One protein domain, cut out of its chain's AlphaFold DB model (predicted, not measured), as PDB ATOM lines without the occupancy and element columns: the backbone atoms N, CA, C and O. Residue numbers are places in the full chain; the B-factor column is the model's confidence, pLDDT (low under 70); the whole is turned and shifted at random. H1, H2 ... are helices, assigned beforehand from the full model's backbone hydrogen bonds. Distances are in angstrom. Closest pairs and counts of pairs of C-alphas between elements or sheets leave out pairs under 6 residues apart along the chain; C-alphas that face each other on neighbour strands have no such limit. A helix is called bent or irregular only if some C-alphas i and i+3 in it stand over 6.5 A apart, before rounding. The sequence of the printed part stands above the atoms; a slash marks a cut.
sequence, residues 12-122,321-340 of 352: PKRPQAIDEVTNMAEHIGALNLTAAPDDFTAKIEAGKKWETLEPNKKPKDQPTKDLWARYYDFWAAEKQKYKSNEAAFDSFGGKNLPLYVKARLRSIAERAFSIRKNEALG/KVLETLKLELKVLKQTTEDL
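What this domain is: This is residues 12 to 122 and 321 to 340 of the 352 residues of the protein "Variant surface glycoprotein 1125.5208" of Trypanosoma brucei (UniProt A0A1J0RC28). Three long helices, H1, H5 and H6, lie side by side in an up-and-down bundle, their centres making a triangle, and the second arm of the bent helix H3 crosses H1 on the side away from H5 and H6. From that crossing the first arm, H3a, reaches away from the bundle and, with short H2 and a long stretch without a named element, residues 42 to 61, makes a looser side region, while little H4 packs on residues 30 to 34 of H1. The printed part has 131 residues with six named helices, in the order H1 to H6, and no named strand; the class is all helix. It is compact, with a radius of gyration of the C-alphas of 15.0 A, and spans 45 by 34 by 26 A.

How they stand to each other: H1, residues 17 to 34, is the hub, touching four other helices. H2, residues 38 to 41, is close to H1 but not clearly touching, the closest C-alphas being those of Leu 33 and Thr 41, 6.9 A apart; H2 touches no helix. H3, residues 62 to 84, was assigned as one helix by its hydrogen bonds but is bent: C-alphas 70 and 73 are 7.8 A apart, and its arms H3a, residues 62 to 70, and H3b, residues 73 to 84, stand at a steep tilt of 60 degrees. H1 touches H3b with residues 26 to 33 alone, about perpendicular at 80 degrees, the closest C-alphas being those of Ala 30 and Glu 78, 4.6 A apart. H3a and H1 are apart, and H3a touches no helix. H4, residues 86 to 91, touches H1, closest at the C-alphas of Leu 31 and Phe 89, 6.1 A apart; the two run the same way at a steep tilt of 65 degrees. H5, residues 99 to 116, touches H1 at a shallow tilt of 26 degrees, opposite ways, with the C-alphas of Ala 25 and Ala 112 closest at 4.8 A. H3b is close to H5 but not clearly touching, the closest C-alphas being those of Phe 74 and Phe 113, 7.0 A apart. H6, residues 321 to 340, touches H1 at a shallow tilt of 24 degrees, the same way, with the C-alphas of Val 21 and Lys 327 closest at 5.1 A. H6 also touches H5, at a shallow tilt of 17 degrees, opposite ways, with the C-alphas of Leu 105 and Thr 337 closest at 6.4 A. Every O i to N i+4 pair is within hydrogen-bond range in H1, H3a, H3b, H4, H5 and H6; H2 is too short for such a pair.

Where its parts are: H1 begins at C-alpha 17, (7.735, 26.631, 33.176), and measures 25.8 A from first to last C-alpha. H2 measures 5.1 A. H3a measures 12.4 A and H3b 16.7 A, with C-alpha 73 at (-11.000, 23.824, 26.311). H4 measures 8.5 A and H5 25.3 A. H6 measures 29.2 A and ends at C-alpha 340, (-2.973, 5.868, 42.159).

The domain as a whole: The two C-alphas farthest apart are those of Pro 12 and Pro 98, at 47.0 A. Residues 123 to 320 are cut out and not printed; C-alphas 122 and 321 are 14.1 A apart across the cut, which falls in the link from H5 to H6. The link from H2 to H3 is long, with 20 residues; those from H1 to H2 and from H3 to H4 are tight, and that from H4 to H5 is short. Residues 60 to 66, of which 62 to 66 belong to H3, stand free. The mean pLDDT of the printed part is 95.8, and no printed residue is under 70.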
ATOM      1  N   PRO A  12      14.947  39.287  28.146       92.88
ATOM      2  CA  PRO A  12      14.461  38.257  29.055       92.88
ATOM      3  C   PRO A  12      13.920  37.034  28.305       92.88
ATOM      4  O   PRO A  12      13.081  37.135  27.401       92.88
ATOM      5  N   LYS A  13      14.386  35.851  28.706       93.00
ATOM      6  CA  LYS A  13      13.955  34.580  28.114       93.00
ATOM      7  C   LYS A  13      12.513  34.262  28.508       93.00
ATOM      8  O   LYS A  13      12.082  34.547  29.624       93.00
ATOM      9  N   ARG A  14      11.775  33.618  27.601       94.94
ATOM     10  CA  ARG A  14      10.464  33.042  27.923       94.94
ATOM     11  C   ARG A  14      10.640  31.935  28.970       94.94
ATOM     12  O   ARG A  14      11.406  31.007  28.702       94.94
ATOM     13  N   PRO A  15       9.939  31.983  30.116       95.62
ATOM     14  CA  PRO A  15      10.035  30.928  31.118       95.62
ATOM     15  C   PRO A  15       9.587  29.577  30.547       95.62
ATOM     16  O   PRO A  15       8.463  29.451  30.055       95.62
ATOM     17  N   GLN A  16      10.447  28.560  30.642       95.38
ATOM     18  CA  GLN A  16      10.122  27.188  30.218       95.38
ATOM     19  C   GLN A  16       8.956  26.604  31.026       95.38
ATOM     20  O   GLN A  16       8.132  25.868  30.483       95.38
ATOM     21  N   ALA A  17       8.818  27.030  32.286       96.94
ATOM     22  CA  ALA A  17       7.735  26.631  33.176       96.94
ATOM     23  C   ALA A  17       6.328  26.854  32.595       96.94
ATOM     24  O   ALA A  17       5.411  26.142  32.984       96.94
ATOM     25  N   ILE A  18       6.133  27.782  31.645       97.25
ATOM     26  CA  ILE A  18       4.831  27.971  30.978       97.25
ATOM     27  C   ILE A  18       4.389  26.684  30.267       97.25
ATOM     28  O   ILE A  18       3.245  26.242  30.417       97.25
ATOM     29  N   ASP A  19       5.298  26.069  29.509       96.88
ATOM     30  CA  ASP A  19       5.002  24.852  28.754       96.88
ATOM     31  C   ASP A  19       4.983  23.632  29.675       96.88
ATOM     32  O   ASP A  19       4.158  22.740  29.492       96.88
ATOM     33  N   GLU A  20       5.846  23.592  30.692       97.94
ATOM     34  CA  GLU A  20       5.901  22.487  31.657       97.94
ATOM     35  C   GLU A  20       4.622  22.414  32.505       97.94
ATOM     36  O   GLU A  20       4.027  21.343  32.630       97.94
ATOM     37  N   VAL A  21       4.143  23.554  33.020       98.31
ATOM     38  CA  VAL A  21       2.857  23.670  33.730       98.31
ATOM     39  C   VAL A  21       1.705  23.227  32.830       98.31
ATOM     40  O   VAL A  21       0.874  22.415  33.232       98.31
ATOM     41  N   THR A  22       1.675  23.719  31.589       97.62
ATOM     42  CA  THR A  22       0.635  23.368  30.614       97.62
ATOM     43  C   THR A  22       0.604  21.861  30.350       97.62
ATOM     44  O   THR A  22      -0.436  21.223  30.514       97.62
ATOM     45  N   ASN A  23       1.761  21.276  30.037       97.88
ATOM     46  CA  ASN A  23       1.887  19.858  29.716       97.88
ATOM     47  C   ASN A  23       1.546  18.940  30.894       97.88
ATOM     48  O   ASN A  23       0.915  17.904  30.683       97.88
ATOM     49  N   MET A  24       1.971  19.277  32.116       98.56
ATOM     50  CA  MET A  24       1.675  18.451  33.290       98.56
ATOM     51  C   MET A  24       0.194  18.500  33.660       98.56
ATOM     52  O   MET A  24      -0.377  17.456  33.972       98.56
ATOM     53  N   ALA A  25      -0.442  19.672  33.576       98.50
ATOM     54  CA  ALA A  25      -1.874  19.782  33.824       98.50
ATOM     55  C   ALA A  25      -2.684  18.953  32.815       98.50
ATOM     56  O   ALA A  25      -3.543  18.169  33.212       98.50
ATOM     57  N   GLU A  26      -2.360  19.061  31.523       98.31
ATOM     58  CA  GLU A  26      -3.006  18.282  30.458       98.31
ATOM     59  C   GLU A  26      -2.748  16.774  30.595       98.31
ATOM     60  O   GLU A  26      -3.619  15.971  30.275       98.31
ATOM     61  N   HIS A  27      -1.579  16.369  31.101       98.44
ATOM     62  CA  HIS A  27      -1.272  14.964  31.372       98.44
ATOM     63  C   HIS A  27      -2.116  14.391  32.522       98.44
ATOM     64  O   HIS A  27      -2.700  13.320  32.374       98.44
ATOM     65  N   ILE A  28      -2.215  15.103  33.651       98.50
ATOM     66  CA  ILE A  28      -3.085  14.712  34.778       98.50
ATOM     67  C   ILE A  28      -4.532  14.579  34.301       98.50
ATOM     68  O   ILE A  28      -5.222  13.608  34.616       98.50
ATOM     69  N   GLY A  29      -4.983  15.555  33.523       97.81
ATOM     70  CA  GLY A  29      -6.314  15.561  32.955       97.81
ATOM     71  C   GLY A  29      -6.569  14.405  31.985       97.81
ATOM     72  O   GLY A  29      -7.594  13.735  32.084       97.81
ATOM     73  N   ALA A  30      -5.601  14.076  31.125       98.06
ATOM     74  CA  ALA A  30      -5.672  12.904  30.254       98.06
ATOM     75  C   ALA A  30      -5.804  11.593  31.050       98.06
ATOM     76  O   ALA A  30      -6.640  10.762  30.703       98.06
ATOM     77  N   LEU A  31      -5.067  11.430  32.159       97.56
ATOM     78  CA  LEU A  31      -5.248  10.286  33.065       97.56
ATOM     79  C   LEU A  31      -6.656  10.268  33.675       97.56
ATOM     80  O   LEU A  31      -7.295   9.220  33.712       97.56
ATOM     81  N   ASN A  32      -7.189  11.422  34.082       97.44
ATOM     82  CA  ASN A  32      -8.564  11.532  34.568       97.44
ATOM     83  C   ASN A  32      -9.614  11.182  33.494       97.44
ATOM     84  O   ASN A  32     -10.607  10.529  33.817       97.44
ATOM     85  N   LEU A  33      -9.386  11.525  32.220       96.44
ATOM     86  CA  LEU A  33     -10.265  11.117  31.118       96.44
ATOM     87  C   LEU A  33     -10.329   9.594  30.950       96.44
ATOM     88  O   LEU A  33     -11.399   9.083  30.633       96.44
ATOM     89  N   THR A  34      -9.247   8.855  31.223       95.75
ATOM     90  CA  THR A  34      -9.273   7.376  31.162       95.75
ATOM     91  C   THR A  34     -10.199   6.740  32.204       95.75
ATOM     92  O   THR A  34     -10.653   5.610  32.030       95.75
ATOM     93  N   ALA A  35     -10.495   7.454  33.295       95.56
ATOM     94  CA  ALA A  35     -11.411   7.014  34.345       95.56
ATOM     95  C   ALA A  35     -12.856   7.503  34.136       95.56
ATOM     96  O   ALA A  35     -13.755   7.086  34.877       95.56
ATOM     97  N   ALA A  36     -13.082   8.388  33.160       95.06
ATOM     98  CA  ALA A  36     -14.382   8.971  32.875       95.06
ATOM     99  C   ALA A  36     -15.272   8.027  32.036       95.06
ATOM    100  O   ALA A  36     -14.761   7.168  31.315       95.06
ATOM    101  N   PRO A  37     -16.608   8.177  32.106       93.94
ATOM    102  CA  PRO A  37     -17.534   7.408  31.277       93.94
ATOM    103  C   PRO A  37     -17.327   7.634  29.771       93.94
ATOM    104  O   PRO A  37     -17.087   8.762  29.331       93.94
ATOM    105  N   ASP A  38     -17.483   6.576  28.973       93.38
ATOM    106  CA  ASP A  38     -17.277   6.628  27.518       93.38
ATOM    107  C   ASP A  38     -18.266   7.577  26.816       93.38
ATOM    108  O   ASP A  38     -17.908   8.274  25.866       93.38
ATOM    109  N   ASP A  39     -19.502   7.676  27.310       93.56
ATOM    110  CA  ASP A  39     -20.525   8.578  26.772       93.56
ATOM    111  C   ASP A  39     -20.204  10.063  27.023       93.56
ATOM    112  O   ASP A  39     -20.624  10.935  26.254       93.56
ATOM    113  N   PHE A  40     -19.440  10.360  28.078       93.25
ATOM    114  CA  PHE A  40     -18.906  11.691  28.338       93.25
ATOM    115  C   PHE A  40     -17.718  11.985  27.420       93.25
ATOM    116  O   PHE A  40     -17.731  12.981  26.691       93.25
ATOM    117  N   THR A  41     -16.708  11.110  27.407       94.19
ATOM    118  CA  THR A  41     -15.476  11.348  26.643       94.19
ATOM    119  C   THR A  41     -15.731  11.392  25.138       94.19
ATOM    120  O   THR A  41     -15.097  12.191  24.443       94.19
ATOM    121  N   ALA A  42     -16.697  10.629  24.615       94.44
ATOM    122  CA  ALA A  42     -17.091  10.637  23.204       94.44
ATOM    123  C   ALA A  42     -17.554  12.016  22.699       94.44
ATOM    124  O   ALA A  42     -17.388  12.325  21.520       94.44
ATOM    125  N   LYS A  43     -18.089  12.865  23.583       94.25
ATOM    126  CA  LYS A  43     -18.603  14.198  23.234       94.25
ATOM    127  C   LYS A  43     -17.533  15.304  23.241       94.25
ATOM    128  O   LYS A  43     -17.801  16.427  22.816       94.25
ATOM    129  N   ILE A  44     -16.328  15.011  23.725       96.38
ATOM    130  CA  ILE A  44     -15.193  15.941  23.694       96.38
ATOM    131  C   ILE A  44     -14.475  15.796  22.345       96.38
ATOM    132  O   ILE A  44     -14.096  14.691  21.958       96.38
ATOM    133  N   GLU A  45     -14.255  16.888  21.618       95.81
ATOM    134  CA  GLU A  45     -13.480  16.888  20.372       95.81
ATOM    135  C   GLU A  45     -12.031  17.290  20.674       95.81
ATOM    136  O   GLU A  45     -11.770  18.346  21.247       95.81
ATOM    137  N   ALA A  46     -11.076  16.426  20.320       96.50
ATOM    138  CA  ALA A  46      -9.664  16.638  20.635       96.50
ATOM    139  C   ALA A  46      -9.134  17.921  19.973       96.50
ATOM    140  O   ALA A  46      -9.325  18.126  18.777       96.50
ATOM    141  N   GLY A  47      -8.497  18.787  20.766       92.19
ATOM    142  CA  GLY A  47      -7.882  20.036  20.308       92.19
ATOM    143  C   GLY A  47      -8.853  21.134  19.852       92.19
ATOM    144  O   GLY A  47      -8.404  22.234  19.528       92.19
ATOM    145  N   LYS A  48     -10.170  20.886  19.835       95.81
ATOM    146  CA  LYS A  48     -11.162  21.869  19.388       95.81
ATOM    147  C   LYS A  48     -11.608  22.751  20.546       95.81
ATOM    148  O   LYS A  48     -12.015  22.255  21.591       95.81
ATOM    149  N   LYS A  49     -11.572  24.068  20.346       95.94
ATOM    150  CA  LYS A  49     -12.012  25.033  21.361       95.94
ATOM    151  C   LYS A  49     -13.529  25.124  21.430       95.94
ATOM    152  O   LYS A  49     -14.211  25.010  20.408       95.94
ATOM    153  N   TRP A  50     -14.039  25.438  22.615       96.12
ATOM    154  CA  TRP A  50     -15.453  25.659  22.903       96.12
ATOM    155  C   TRP A  50     -16.097  26.681  21.962       96.12
ATOM    156  O   TRP A  50     -17.196  26.461  21.450       96.12
ATOM    157  N   GLU A  51     -15.409  27.791  21.697       95.38
ATOM    158  CA  GLU A  51     -15.885  28.864  20.815       95.38
ATOM    159  C   GLU A  51     -16.133  28.360  19.388       95.38
ATOM    160  O   GLU A  51     -17.139  28.709  18.775       95.38
ATOM    161  N   THR A  52     -15.269  27.464  18.906       95.00
ATOM    162  CA  THR A  52     -15.313  26.879  17.555       95.00
ATOM    163  C   THR A  52     -16.112  25.576  17.463       95.00
ATOM    164  O   THR A  52     -16.213  24.981  16.391       95.00
ATOM    165  N   LEU A  53     -16.648  25.087  18.583       94.44
ATOM    166  CA  LEU A  53     -17.432  23.859  18.612       94.44
ATOM    167  C   LEU A  53     -18.797  24.083  17.950       94.44
ATOM    168  O   LEU A  53     -19.473  25.079  18.229       94.44
ATOM    169  N   GLU A  54     -19.211  23.139  17.099       92.75
ATOM    170  CA  GLU A  54     -20.481  23.229  16.376       92.75
ATOM    171  C   GLU A  54     -21.663  23.359  17.358       92.75
ATOM    172  O   GLU A  54     -21.688  22.676  18.388       92.75
ATOM    173  N   PRO A  55     -22.672  24.210  17.078       90.75
ATOM    174  CA  PRO A  55     -23.766  24.459  18.019       90.75
ATOM    175  C   PRO A  55     -24.541  23.201  18.443       90.75
ATOM    176  O   PRO A  55     -24.932  23.084  19.600       90.75
ATOM    177  N   ASN A  56     -24.725  22.242  17.533       91.50
ATOM    178  CA  ASN A  56     -25.390  20.954  17.777       91.50
ATOM    179  C   ASN A  56     -24.574  19.992  18.663       91.50
ATOM    180  O   ASN A  56     -25.131  19.013  19.158       91.50
ATOM    181  N   LYS A  57     -23.276  20.247  18.861       91.06
ATOM    182  CA  LYS A  57     -22.389  19.475  19.749       91.06
ATOM    183  C   LYS A  57     -22.361  20.025  21.176       91.06
ATOM    184  O   LYS A  57     -21.829  19.370  22.069       91.06
ATOM    185  N   LYS A  58     -22.921  21.216  21.407       93.69
ATOM    186  CA  LYS A  58     -23.019  21.827  22.737       93.69
ATOM    187  C   LYS A  58     -24.245  21.279  23.486       93.69
ATOM    188  O   LYS A  58     -25.272  21.021  22.853       93.69
ATOM    189  N   PRO A  59     -24.178  21.124  24.822       93.56
ATOM    190  CA  PRO A  59     -25.350  20.806  25.633       93.56
ATOM    191  C   PRO A  59     -26.489  21.805  25.404       93.56
ATOM    192  O   PRO A  59     -26.251  22.996  25.175       93.56
ATOM    193  N   LYS A  60     -27.729  21.306  25.452       92.75
ATOM    194  CA  LYS A  60     -28.934  22.117  25.220       92.75
ATOM    195  C   LYS A  60     -29.392  22.849  26.477       92.75
ATOM    196  O   LYS A  60     -29.878  23.969  26.370       92.75
ATOM    197  N   ASP A  61     -29.271  22.218  27.643       95.44
ATOM    198  CA  ASP A  61     -29.635  22.838  28.909       95.44
ATOM    199  C   ASP A  61     -28.559  23.839  29.346       95.44
ATOM    200  O   ASP A  61     -27.355  23.602  29.208       95.44
ATOM    201  N   GLN A  62     -29.008  24.981  29.862       94.62
ATOM    202  CA  GLN A  62     -28.118  26.084  30.208       94.62
ATOM    203  C   GLN A  62     -27.098  25.717  31.306       94.62
ATOM    204  O   GLN A  62     -25.917  25.989  31.095       94.62
ATOM    205  N   PRO A  63     -27.470  25.034  32.411       96.06
ATOM    206  CA  PRO A  63     -26.508  24.691  33.462       96.06
ATOM    207  C   PRO A  63     -25.354  23.806  32.971       96.06
ATOM    208  O   PRO A  63     -24.190  24.073  33.279       96.06
ATOM    209  N   THR A  64     -25.639  22.776  32.169       94.00
ATOM    210  CA  THR A  64     -24.588  21.912  31.608       94.00
ATOM    211  C   THR A  64     -23.766  22.656  30.568       94.00
ATOM    212  O   THR A  64     -22.549  22.482  30.505       94.00
ATOM    213  N   LYS A  65     -24.395  23.520  29.765       95.06
ATOM    214  CA  LYS A  65     -23.689  24.360  28.797       95.06
ATOM    215  C   LYS A  65     -22.704  25.313  29.480       95.06
ATOM    216  O   LYS A  65     -21.585  25.442  28.993       95.06
ATOM    217  N   ASP A  66     -23.081  25.919  30.605       95.94
ATOM    218  CA  ASP A  66     -22.212  26.803  31.391       95.94
ATOM    219  C   ASP A  66     -21.045  26.035  32.018       95.94
ATOM    220  O   ASP A  66     -19.894  26.475  31.953       95.94
ATOM    221  N   LEU A  67     -21.317  24.840  32.556       95.00
ATOM    222  CA  LEU A  67     -20.270  23.945  33.042       95.00
ATOM    223  C   LEU A  67     -19.285  23.602  31.917       95.00
ATOM    224  O   LEU A  67     -18.075  23.710  32.091       95.00
ATOM    225  N   TRP A  68     -19.787  23.227  30.742       96.44
ATOM    226  CA  TRP A  68     -18.936  22.888  29.607       96.44
ATOM    227  C   TRP A  68     -18.133  24.090  29.131       96.44
ATOM    228  O   TRP A  68     -16.926  23.969  28.968       96.44
ATOM    229  N   ALA A  69     -18.738  25.270  29.007       95.81
ATOM    230  CA  ALA A  69     -18.021  26.487  28.635       95.81
ATOM    231  C   ALA A  69     -16.809  26.765  29.545       95.81
ATOM    232  O   ALA A  69     -15.779  27.250  29.077       95.81
ATOM    233  N   ARG A  70     -16.902  26.416  30.835       95.62
ATOM    234  CA  ARG A  70     -15.809  26.586  31.800       95.62
ATOM    235  C   ARG A  70     -14.633  25.632  31.566       95.62
ATOM    236  O   ARG A  70     -13.481  26.071  31.648       95.62
ATOM    237  N   TYR A  71     -14.908  24.356  31.299       96.62
ATOM    238  CA  TYR A  71     -13.897  23.288  31.308       96.62
ATOM    239  C   TYR A  71     -13.516  22.747  29.924       96.62
ATOM    240  O   TYR A  71     -12.455  22.142  29.788       96.62
ATOM    241  N   TYR A  72     -14.338  22.959  28.895       97.50
ATOM    242  CA  TYR A  72     -14.237  22.228  27.628       97.50
ATOM    243  C   TYR A  72     -12.886  22.391  26.937       97.50
ATOM    244  O   TYR A  72     -12.333  21.404  26.469       97.50
ATOM    245  N   ASP A  73     -12.319  23.598  26.916       97.12
ATOM    246  CA  ASP A  73     -11.000  23.824  26.311       97.12
ATOM    247  C   ASP A  73      -9.899  22.999  26.990       97.12
ATOM    248  O   ASP A  73      -8.965  22.550  26.327       97.12
ATOM    249  N   PHE A  74     -10.012  22.776  28.303       97.69
ATOM    250  CA  PHE A  74      -9.082  21.921  29.030       97.69
ATOM    251  C   PHE A  74      -9.309  20.457  28.660       97.69
ATOM    252  O   PHE A  74      -8.373  19.806  28.211       97.69
ATOM    253  N   TRP A  75     -10.552  19.973  28.702       98.00
ATOM    254  CA  TRP A  75     -10.887  18.605  28.288       98.00
ATOM    255  C   TRP A  75     -10.488  18.291  26.841       98.00
ATOM    256  O   TRP A  75     -10.023  17.194  26.538       98.00
ATOM    257  N   ALA A  76     -10.638  19.247  25.925       97.88
ATOM    258  CA  ALA A  76     -10.219  19.104  24.536       97.88
ATOM    259  C   ALA A  76      -8.693  18.959  24.411       97.88
ATOM    260  O   ALA A  76      -8.221  18.137  23.616       97.88
ATOM    261  N   ALA A  77      -7.924  19.716  25.201       97.94
ATOM    262  CA  ALA A  77      -6.467  19.608  25.264       97.94
ATOM    263  C   ALA A  77      -6.016  18.289  25.912       97.94
ATOM    264  O   ALA A  77      -5.160  17.598  25.368       97.94
ATOM    265  N   GLU A  78      -6.650  17.875  27.009       98.06
ATOM    266  CA  GLU A  78      -6.434  16.571  27.647       98.06
ATOM    267  C   GLU A  78      -6.712  15.417  26.679       98.06
ATOM    268  O   GLU A  78      -5.917  14.489  26.569       98.06
ATOM    269  N   LYS A  79      -7.814  15.483  25.920       98.06
ATOM    270  CA  LYS A  79      -8.145  14.458  24.927       98.06
ATOM    271  C   LYS A  79      -7.132  14.437  23.785       98.06
ATOM    272  O   LYS A  79      -6.795  13.364  23.292       98.06
ATOM    273  N   GLN A  80      -6.618  15.595  23.372       97.88
ATOM    274  CA  GLN A  80      -5.512  15.659  22.416       97.88
ATOM    275  C   GLN A  80      -4.236  15.027  22.991       97.88
ATOM    276  O   GLN A  80      -3.550  14.285  22.289       97.88
ATOM    277  N   LYS A  81      -3.937  15.274  24.272       97.69
ATOM    278  CA  LYS A  81      -2.800  14.673  24.974       97.69
ATOM    279  C   LYS A  81      -2.947  13.155  25.068       97.69
ATOM    280  O   LYS A  81      -2.005  12.455  24.712       97.69
ATOM    281  N   TYR A  82      -4.125  12.659  25.441       97.44
ATOM    282  CA  TYR A  82      -4.466  11.236  25.436       97.44
ATOM    283  C   TYR A  82      -4.172  10.600  24.071       97.44
ATOM    284  O   TYR A  82      -3.365   9.680  23.983       97.44
ATOM    285  N   LYS A  83      -4.715  11.183  22.994       96.94
ATOM    286  CA  LYS A  83      -4.516  10.701  21.617       96.94
ATOM    287  C   LYS A  83      -3.059  10.675  21.158       96.94
ATOM    288  O   LYS A  83      -2.711   9.908  20.270       96.94
ATOM    289  N   SER A  84      -2.199  11.516  21.734       96.38
ATOM    290  CA  SER A  84      -0.773  11.522  21.387       96.38
ATOM    291  C   SER A  84      -0.015  10.286  21.887       96.38
ATOM    292  O   SER A  84       1.064  10.001  21.375       96.38
ATOM    293  N   ASN A  85      -0.558   9.561  22.874       95.75
ATOM    294  CA  ASN A  85       0.045   8.344  23.416       95.75
ATOM    295  C   ASN A  85      -1.003   7.451  24.112       95.75
ATOM    296  O   ASN A  85      -0.908   7.195  25.313       95.75
ATOM    297  N   GLU A  86      -2.018   7.006  23.364       95.56
ATOM    298  CA  GLU A  86      -3.177   6.281  23.918       95.56
ATOM    299  C   GLU A  86      -2.748   5.059  24.735       95.56
ATOM    300  O   GLU A  86      -3.163   4.916  25.880       95.56
ATOM    301  N   ALA A  87      -1.820   4.252  24.209       95.19
ATOM    302  CA  ALA A  87      -1.333   3.047  24.879       95.19
ATOM    303  C   ALA A  87      -0.755   3.322  26.280       95.19
ATOM    304  O   ALA A  87      -1.007   2.558  27.213       95.19
ATOM    305  N   ALA A  88      -0.002   4.415  26.459       93.31
ATOM    306  CA  ALA A  88       0.539   4.766  27.771       93.31
ATOM    307  C   ALA A  88      -0.565   5.189  28.749       93.31
ATOM    308  O   ALA A  88      -0.549   4.770  29.905       93.31
ATOM    309  N   PHE A  89      -1.542   5.976  28.296       95.44
ATOM    310  CA  PHE A  89      -2.660   6.383  29.147       95.44
ATOM    311  C   PHE A  89      -3.599   5.213  29.458       95.44
ATOM    312  O   PHE A  89      -4.029   5.077  30.599       95.44
ATOM    313  N   ASP A  90      -3.866   4.318  28.509       93.56
ATOM    314  CA  ASP A  90      -4.694   3.132  28.739       93.56
ATOM    315  C   ASP A  90      -4.037   2.166  29.737       93.56
ATOM    316  O   ASP A  90      -4.729   1.564  30.563       93.56
ATOM    317  N   SER A  91      -2.698   2.074  29.738       92.44
ATOM    318  CA  SER A  91      -1.942   1.256  30.701       92.44
ATOM    319  C   SER A  91      -2.133   1.689  32.163       92.44
ATOM    320  O   SER A  91      -1.965   0.878  33.074       92.44
ATOM    321  N   PHE A  92      -2.565   2.934  32.402       93.25
ATOM    322  CA  PHE A  92      -2.942   3.415  33.733       93.25
ATOM    323  C   PHE A  92      -4.196   2.718  34.288       93.25
ATOM    324  O   PHE A  92      -4.432   2.750  35.491       93.25
ATOM    325  N   GLY A  93      -5.022   2.092  33.442       91.06
ATOM    326  CA  GLY A  93      -6.160   1.297  33.902       91.06
ATOM    327  C   GLY A  93      -7.272   2.106  34.580       91.06
ATOM    328  O   GLY A  93      -8.017   1.554  35.391       91.06
ATOM    329  N   GLY A  94      -7.430   3.393  34.242       91.19
ATOM    330  CA  GLY A  94      -8.352   4.317  34.918       91.19
ATOM    331  C   GLY A  94      -9.799   3.817  35.046       91.19
ATOM    332  O   GLY A  94     -10.456   4.060  36.064       91.19
ATOM    333  N   LYS A  95     -10.293   3.046  34.065       90.62
ATOM    334  CA  LYS A  95     -11.632   2.427  34.098       90.62
ATOM    335  C   LYS A  95     -11.822   1.467  35.278       90.62
ATOM    336  O   LYS A  95     -12.923   1.424  35.832       90.62
ATOM    337  N   ASN A  96     -10.761   0.778  35.696       91.19
ATOM    338  CA  ASN A  96     -10.780  -0.265  36.726       91.19
ATOM    339  C   ASN A  96     -10.544   0.271  38.146       91.19
ATOM    340  O   ASN A  96     -10.627  -0.489  39.110       91.19
ATOM    341  N   LEU A  97     -10.270   1.571  38.300       92.25
ATOM    342  CA  LEU A  97     -10.024   2.170  39.610       92.25
ATOM    343  C   LEU A  97     -11.284   2.140  40.503       92.25
ATOM    344  O   LEU A  97     -12.392   2.408  40.017       92.25
ATOM    345  N   PRO A  98     -11.141   1.909  41.824       93.50
ATOM    346  CA  PRO A  98     -12.241   2.043  42.774       93.50
ATOM    347  C   PRO A  98     -12.842   3.453  42.777       93.50
ATOM    348  O   PRO A  98     -12.144   4.441  42.538       93.50
ATOM    349  N   LEU A  99     -14.125   3.572  43.135       92.12
ATOM    350  CA  LEU A  99     -14.845   4.857  43.128       92.12
ATOM    351  C   LEU A  99     -14.152   5.948  43.960       92.12
ATOM    352  O   LEU A  99     -14.071   7.091  43.515       92.12
ATOM    353  N   TYR A 100     -13.607   5.605  45.132       91.44
ATOM    354  CA  TYR A 100     -12.892   6.571  45.973       91.44
ATOM    355  C   TYR A 100     -11.578   7.053  45.325       91.44
ATOM    356  O   TYR A 100     -11.214   8.220  45.467       91.44
ATOM    357  N   VAL A 101     -10.892   6.192  44.562       94.62
ATOM    358  CA  VAL A 101      -9.683   6.560  43.808       94.62
ATOM    359  C   VAL A 101     -10.048   7.443  42.620       94.62
ATOM    360  O   VAL A 101      -9.406   8.469  42.413       94.62
ATOM    361  N   LYS A 102     -11.127   7.122  41.891       95.00
ATOM    362  CA  LYS A 102     -11.663   7.986  40.824       95.00
ATOM    363  C   LYS A 102     -12.052   9.370  41.352       95.00
ATOM    364  O   LYS A 102     -11.762  10.376  40.711       95.00
ATOM    365  N   ALA A 103     -12.649   9.444  42.543       95.06
ATOM    366  CA  ALA A 103     -12.961  10.715  43.195       95.06
ATOM    367  C   ALA A 103     -11.692  11.523  43.527       95.06
ATOM    368  O   ALA A 103     -11.646  12.729  43.272       95.06
ATOM    369  N   ARG A 104     -10.638  10.862  44.026       95.94
ATOM    370  CA  ARG A 104      -9.337  11.502  44.274       95.94
ATOM    371  C   ARG A 104      -8.677  11.988  42.981       95.94
ATOM    372  O   ARG A 104      -8.208  13.121  42.941       95.94
ATOM    373  N   LEU A 105      -8.693  11.176  41.925       97.06
ATOM    374  CA  LEU A 105      -8.180  11.539  40.601       97.06
ATOM    375  C   LEU A 105      -8.886  12.780  40.046       97.06
ATOM    376  O   LEU A 105      -8.227  13.725  39.617       97.06
ATOM    377  N   ARG A 106     -10.218  12.826  40.154       96.38
ATOM    378  CA  ARG A 106     -11.016  13.992  39.764       96.38
ATOM    379  C   ARG A 106     -10.642  15.243  40.560       96.38
ATOM    380  O   ARG A 106     -10.539  16.317  39.978       96.38
ATOM    381  N   SER A 107     -10.427  15.119  41.871       97.62
ATOM    382  CA  SER A 107      -9.997  16.246  42.709       97.62
ATOM    383  C   SER A 107      -8.621  16.781  42.297       97.62
ATOM    384  O   SER A 107      -8.437  17.997  42.229       97.62
ATOM    385  N   ILE A 108      -7.677  15.895  41.965       98.25
ATOM    386  CA  ILE A 108      -6.356  16.291  41.463       98.25
ATOM    387  C   ILE A 108      -6.476  16.971  40.089       98.25
ATOM    388  O   ILE A 108      -5.866  18.018  39.872       98.25
ATOM    389  N   ALA A 109      -7.304  16.438  39.187       98.25
ATOM    390  CA  ALA A 109      -7.557  17.039  37.877       98.25
ATOM    391  C   ALA A 109      -8.201  18.434  37.980       98.25
ATOM    392  O   ALA A 109      -7.815  19.344  37.251       98.25
ATOM    393  N   GLU A 110      -9.112  18.650  38.934       97.88
ATOM    394  CA  GLU A 110      -9.698  19.972  39.199       97.88
ATOM    395  C   GLU A 110      -8.643  20.985  39.677       97.88
ATOM    396  O   GLU A 110      -8.644  22.160  39.286       97.88
ATOM    397  N   ARG A 111      -7.688  20.531  40.499       98.25
ATOM    398  CA  ARG A 111      -6.564  21.372  40.916       98.25
ATOM    399  C   ARG A 111      -5.644  21.692  39.738       98.25
ATOM    400  O   ARG A 111      -5.266  22.851  39.570       98.25
ATOM    401  N   ALA A 112      -5.348  20.708  38.891       98.50
ATOM    402  CA  ALA A 112      -4.568  20.905  37.672       98.50
ATOM    403  C   ALA A 112      -5.243  21.897  36.707       98.50
ATOM    404  O   ALA A 112      -4.579  22.802  36.199       98.50
ATOM    405  N   PHE A 113      -6.566  21.806  36.528       98.25
ATOM    406  CA  PHE A 113      -7.361  22.780  35.777       98.25
ATOM    407  C   PHE A 113      -7.219  24.197  36.346       98.25
ATOM    408  O   PHE A 113      -6.960  25.149  35.605       98.25
ATOM    409  N   SER A 114      -7.345  24.343  37.668       97.88
ATOM    410  CA  SER A 114      -7.213  25.640  38.341       97.88
ATOM    411  C   SER A 114      -5.834  26.265  38.107       97.88
ATOM    412  O   SER A 114      -5.735  27.459  37.822       97.88
ATOM    413  N   ILE A 115      -4.768  25.458  38.151       98.31
ATOM    414  CA  ILE A 115      -3.404  25.904  37.836       98.31
ATOM    415  C   ILE A 115      -3.271  26.271  36.350       98.31
ATOM    416  O   ILE A 115      -2.700  27.308  36.022       98.31
ATOM    417  N   ARG A 116      -3.847  25.480  35.439       96.62
ATOM    418  CA  ARG A 116      -3.827  25.734  33.986       96.62
ATOM    419  C   ARG A 116      -4.531  27.033  33.583       96.62
ATOM    420  O   ARG A 116      -4.220  27.597  32.530       96.62
ATOM    421  N   LYS A 117      -5.482  27.486  34.400       95.56
ATOM    422  CA  LYS A 117      -6.198  28.761  34.258       95.56
ATOM    423  C   LYS A 117      -5.519  29.926  34.983       95.56
ATOM    424  O   LYS A 117      -6.022  31.043  34.895       95.56
ATOM    425  N   ASN A 118      -4.405  29.699  35.681       97.12
ATOM    426  CA  ASN A 118      -3.703  30.762  36.385       97.12
ATOM    427  C   ASN A 118      -3.213  31.834  35.397       97.12
ATOM    428  O   ASN A 118      -2.562  31.533  34.393       97.12
ATOM    429  N   GLU A 119      -3.509  33.097  35.702       96.25
ATOM    430  CA  GLU A 119      -3.169  34.245  34.857       96.25
ATOM    431  C   GLU A 119      -1.662  34.396  34.592       96.25
ATOM    432  O   GLU A 119      -1.281  34.931  33.550       96.25
ATOM    433  N   ALA A 120      -0.800  33.877  35.474       96.62
ATOM    434  CA  ALA A 120       0.654  33.908  35.319       96.62
ATOM    435  C   ALA A 120       1.130  33.287  33.992       96.62
ATOM    436  O   ALA A 120       2.128  33.731  33.420       96.62
ATOM    437  N   LEU A 121       0.391  32.310  33.450       95.56
ATOM    438  CA  LEU A 121       0.694  31.680  32.159       95.56
ATOM    439  C   LEU A 121       0.549  32.648  30.972       95.56
ATOM    440  O   LEU A 121       1.208  32.464  29.949       95.56
ATOM    441  N   GLY A 122      -0.288  33.683  31.102       94.19
ATOM    442  CA  GLY A 122      -0.532  34.687  30.063       94.19
ATOM    443  C   GLY A 122       0.311  35.961  30.191       94.19
ATOM    444  O   GLY A 122       0.462  36.690  29.210       94.19
ATOM    445  N   LYS A 321       9.161  33.031  38.742       97.62
ATOM    446  CA  LYS A 321       9.162  32.377  40.069       97.62
ATOM    447  C   LYS A 321       7.789  31.806  40.431       97.62
ATOM    448  O   LYS A 321       7.690  30.692  40.952       97.62
ATOM    449  N   VAL A 322       6.721  32.543  40.121       97.88
ATOM    450  CA  VAL A 322       5.342  32.063  40.306       97.88
ATOM    451  C   VAL A 322       5.101  30.807  39.468       97.88
ATOM    452  O   VAL A 322       4.612  29.804  39.982       97.88
ATOM    453  N   LEU A 323       5.499  30.824  38.193       98.31
ATOM    454  CA  LEU A 323       5.365  29.672  37.299       98.31
ATOM    455  C   LEU A 323       6.175  28.459  37.775       98.31
ATOM    456  O   LEU A 323       5.680  27.339  37.696       98.31
ATOM    457  N   GLU A 324       7.374  28.667  38.318       98.19
ATOM    458  CA  GLU A 324       8.175  27.602  38.936       98.19
ATOM    459  C   GLU A 324       7.469  26.976  40.147       98.19
ATOM    460  O   GLU A 324       7.475  25.759  40.315       98.19
ATOM    461  N   THR A 325       6.770  27.779  40.951       98.25
ATOM    462  CA  THR A 325       5.987  27.269  42.089       98.25
ATOM    463  C   THR A 325       4.815  26.408  41.611       98.25
ATOM    464  O   THR A 325       4.626  25.288  42.088       98.25
ATOM    465  N   LEU A 326       4.073  26.883  40.604       98.50
ATOM    466  CA  LEU A 326       2.984  26.123  39.977       98.50
ATOM    467  C   LEU A 326       3.491  24.827  39.332       98.50
ATOM    468  O   LEU A 326       2.826  23.792  39.396       98.50
ATOM    469  N   LYS A 327       4.686  24.873  38.735       98.50
ATOM    470  CA  LYS A 327       5.350  23.704  38.164       98.50
ATOM    471  C   LYS A 327       5.637  22.650  39.227       98.50
ATOM    472  O   LYS A 327       5.326  21.481  39.014       98.50
ATOM    473  N   LEU A 328       6.229  23.044  40.353       98.38
ATOM    474  CA  LEU A 328       6.545  22.122  41.445       98.38
ATOM    475  C   LEU A 328       5.279  21.478  42.016       98.38
ATOM    476  O   LEU A 328       5.259  20.267  42.227       98.38
ATOM    477  N   GLU A 329       4.208  22.255  42.186       98.31
ATOM    478  CA  GLU A 329       2.917  21.725  42.624       98.31
ATOM    479  C   GLU A 329       2.380  20.675  41.638       98.31
ATOM    480  O   GLU A 329       2.067  19.550  42.029       98.31
ATOM    481  N   LEU A 330       2.344  20.992  40.339       98.50
ATOM    482  CA  LEU A 330       1.901  20.048  39.312       98.50
ATOM    483  C   LEU A 330       2.781  18.806  39.213       98.50
ATOM    484  O   LEU A 330       2.262  17.733  38.925       98.50
ATOM    485  N   LYS A 331       4.085  18.918  39.471       98.38
ATOM    486  CA  LYS A 331       4.986  17.764  39.498       98.38
ATOM    487  C   LYS A 331       4.585  16.777  40.597       98.38
ATOM    488  O   LYS A 331       4.523  15.578  40.338       98.38
ATOM    489  N   VAL A 332       4.263  17.278  41.792       98.19
ATOM    490  CA  VAL A 332       3.771  16.450  42.908       98.19
ATOM    491  C   VAL A 332       2.409  15.844  42.580       98.19
ATOM    492  O   VAL A 332       2.201  14.651  42.801       98.19
ATOM    493  N   LEU A 333       1.488  16.638  42.022       98.19
ATOM    494  CA  LEU A 333       0.166  16.152  41.623       98.19
ATOM    495  C   LEU A 333       0.262  15.071  40.544       98.19
ATOM    496  O   LEU A 333      -0.386  14.038  40.675       98.19
ATOM    497  N   LYS A 334       1.106  15.271  39.527       97.44
ATOM    498  CA  LYS A 334       1.342  14.305  38.450       97.44
ATOM    499  C   LYS A 334       1.859  12.983  39.007       97.44
ATOM    500  O   LYS A 334       1.256  11.954  38.727       97.44
ATOM    501  N   GLN A 335       2.902  13.026  39.837       96.25
ATOM    502  CA  GLN A 335       3.443  11.825  40.478       96.25
ATOM    503  C   GLN A 335       2.376  11.116  41.324       96.25
ATOM    504  O   GLN A 335       2.145   9.923  41.169       96.25
ATOM    505  N   THR A 336       1.653  11.873  42.159       95.56
ATOM    506  CA  THR A 336       0.567  11.333  42.991       95.56
ATOM    507  C   THR A 336      -0.503  10.654  42.142       95.56
ATOM    508  O   THR A 336      -1.012   9.610  42.535       95.56
ATOM    509  N   THR A 337      -0.862  11.247  41.000       94.94
ATOM    510  CA  THR A 337      -1.827  10.687  40.057       94.94
ATOM    511  C   THR A 337      -1.327   9.381  39.447       94.94
ATOM    512  O   THR A 337      -2.090   8.419  39.420       94.94
ATOM    513  N   GLU A 338      -0.074   9.324  38.992       92.75
ATOM    514  CA  GLU A 338       0.530   8.117  38.409       92.75
ATOM    515  C   GLU A 338       0.582   6.958  39.426       92.75
ATOM    516  O   GLU A 338       0.298   5.812  39.074       92.75
ATOM    517  N   ASP A 339       0.802   7.260  40.708       91.75
ATOM    518  CA  ASP A 339       0.870   6.267  41.790       91.75
ATOM    519  C   ASP A 339      -0.509   5.740  42.255       91.75
ATOM    520  O   ASP A 339      -0.594   4.767  43.021       91.75
ATOM    521  N   LEU A 340      -1.623   6.327  41.789       89.69
ATOM    522  CA  LEU A 340      -2.973   5.868  42.159       89.69
ATOM    523  C   LEU A 340      -3.282   4.449  41.658       89.69
ATOM    524  O   LEU A 340      -4.069   3.746  42.295       89.69
TER     525      LEU A 340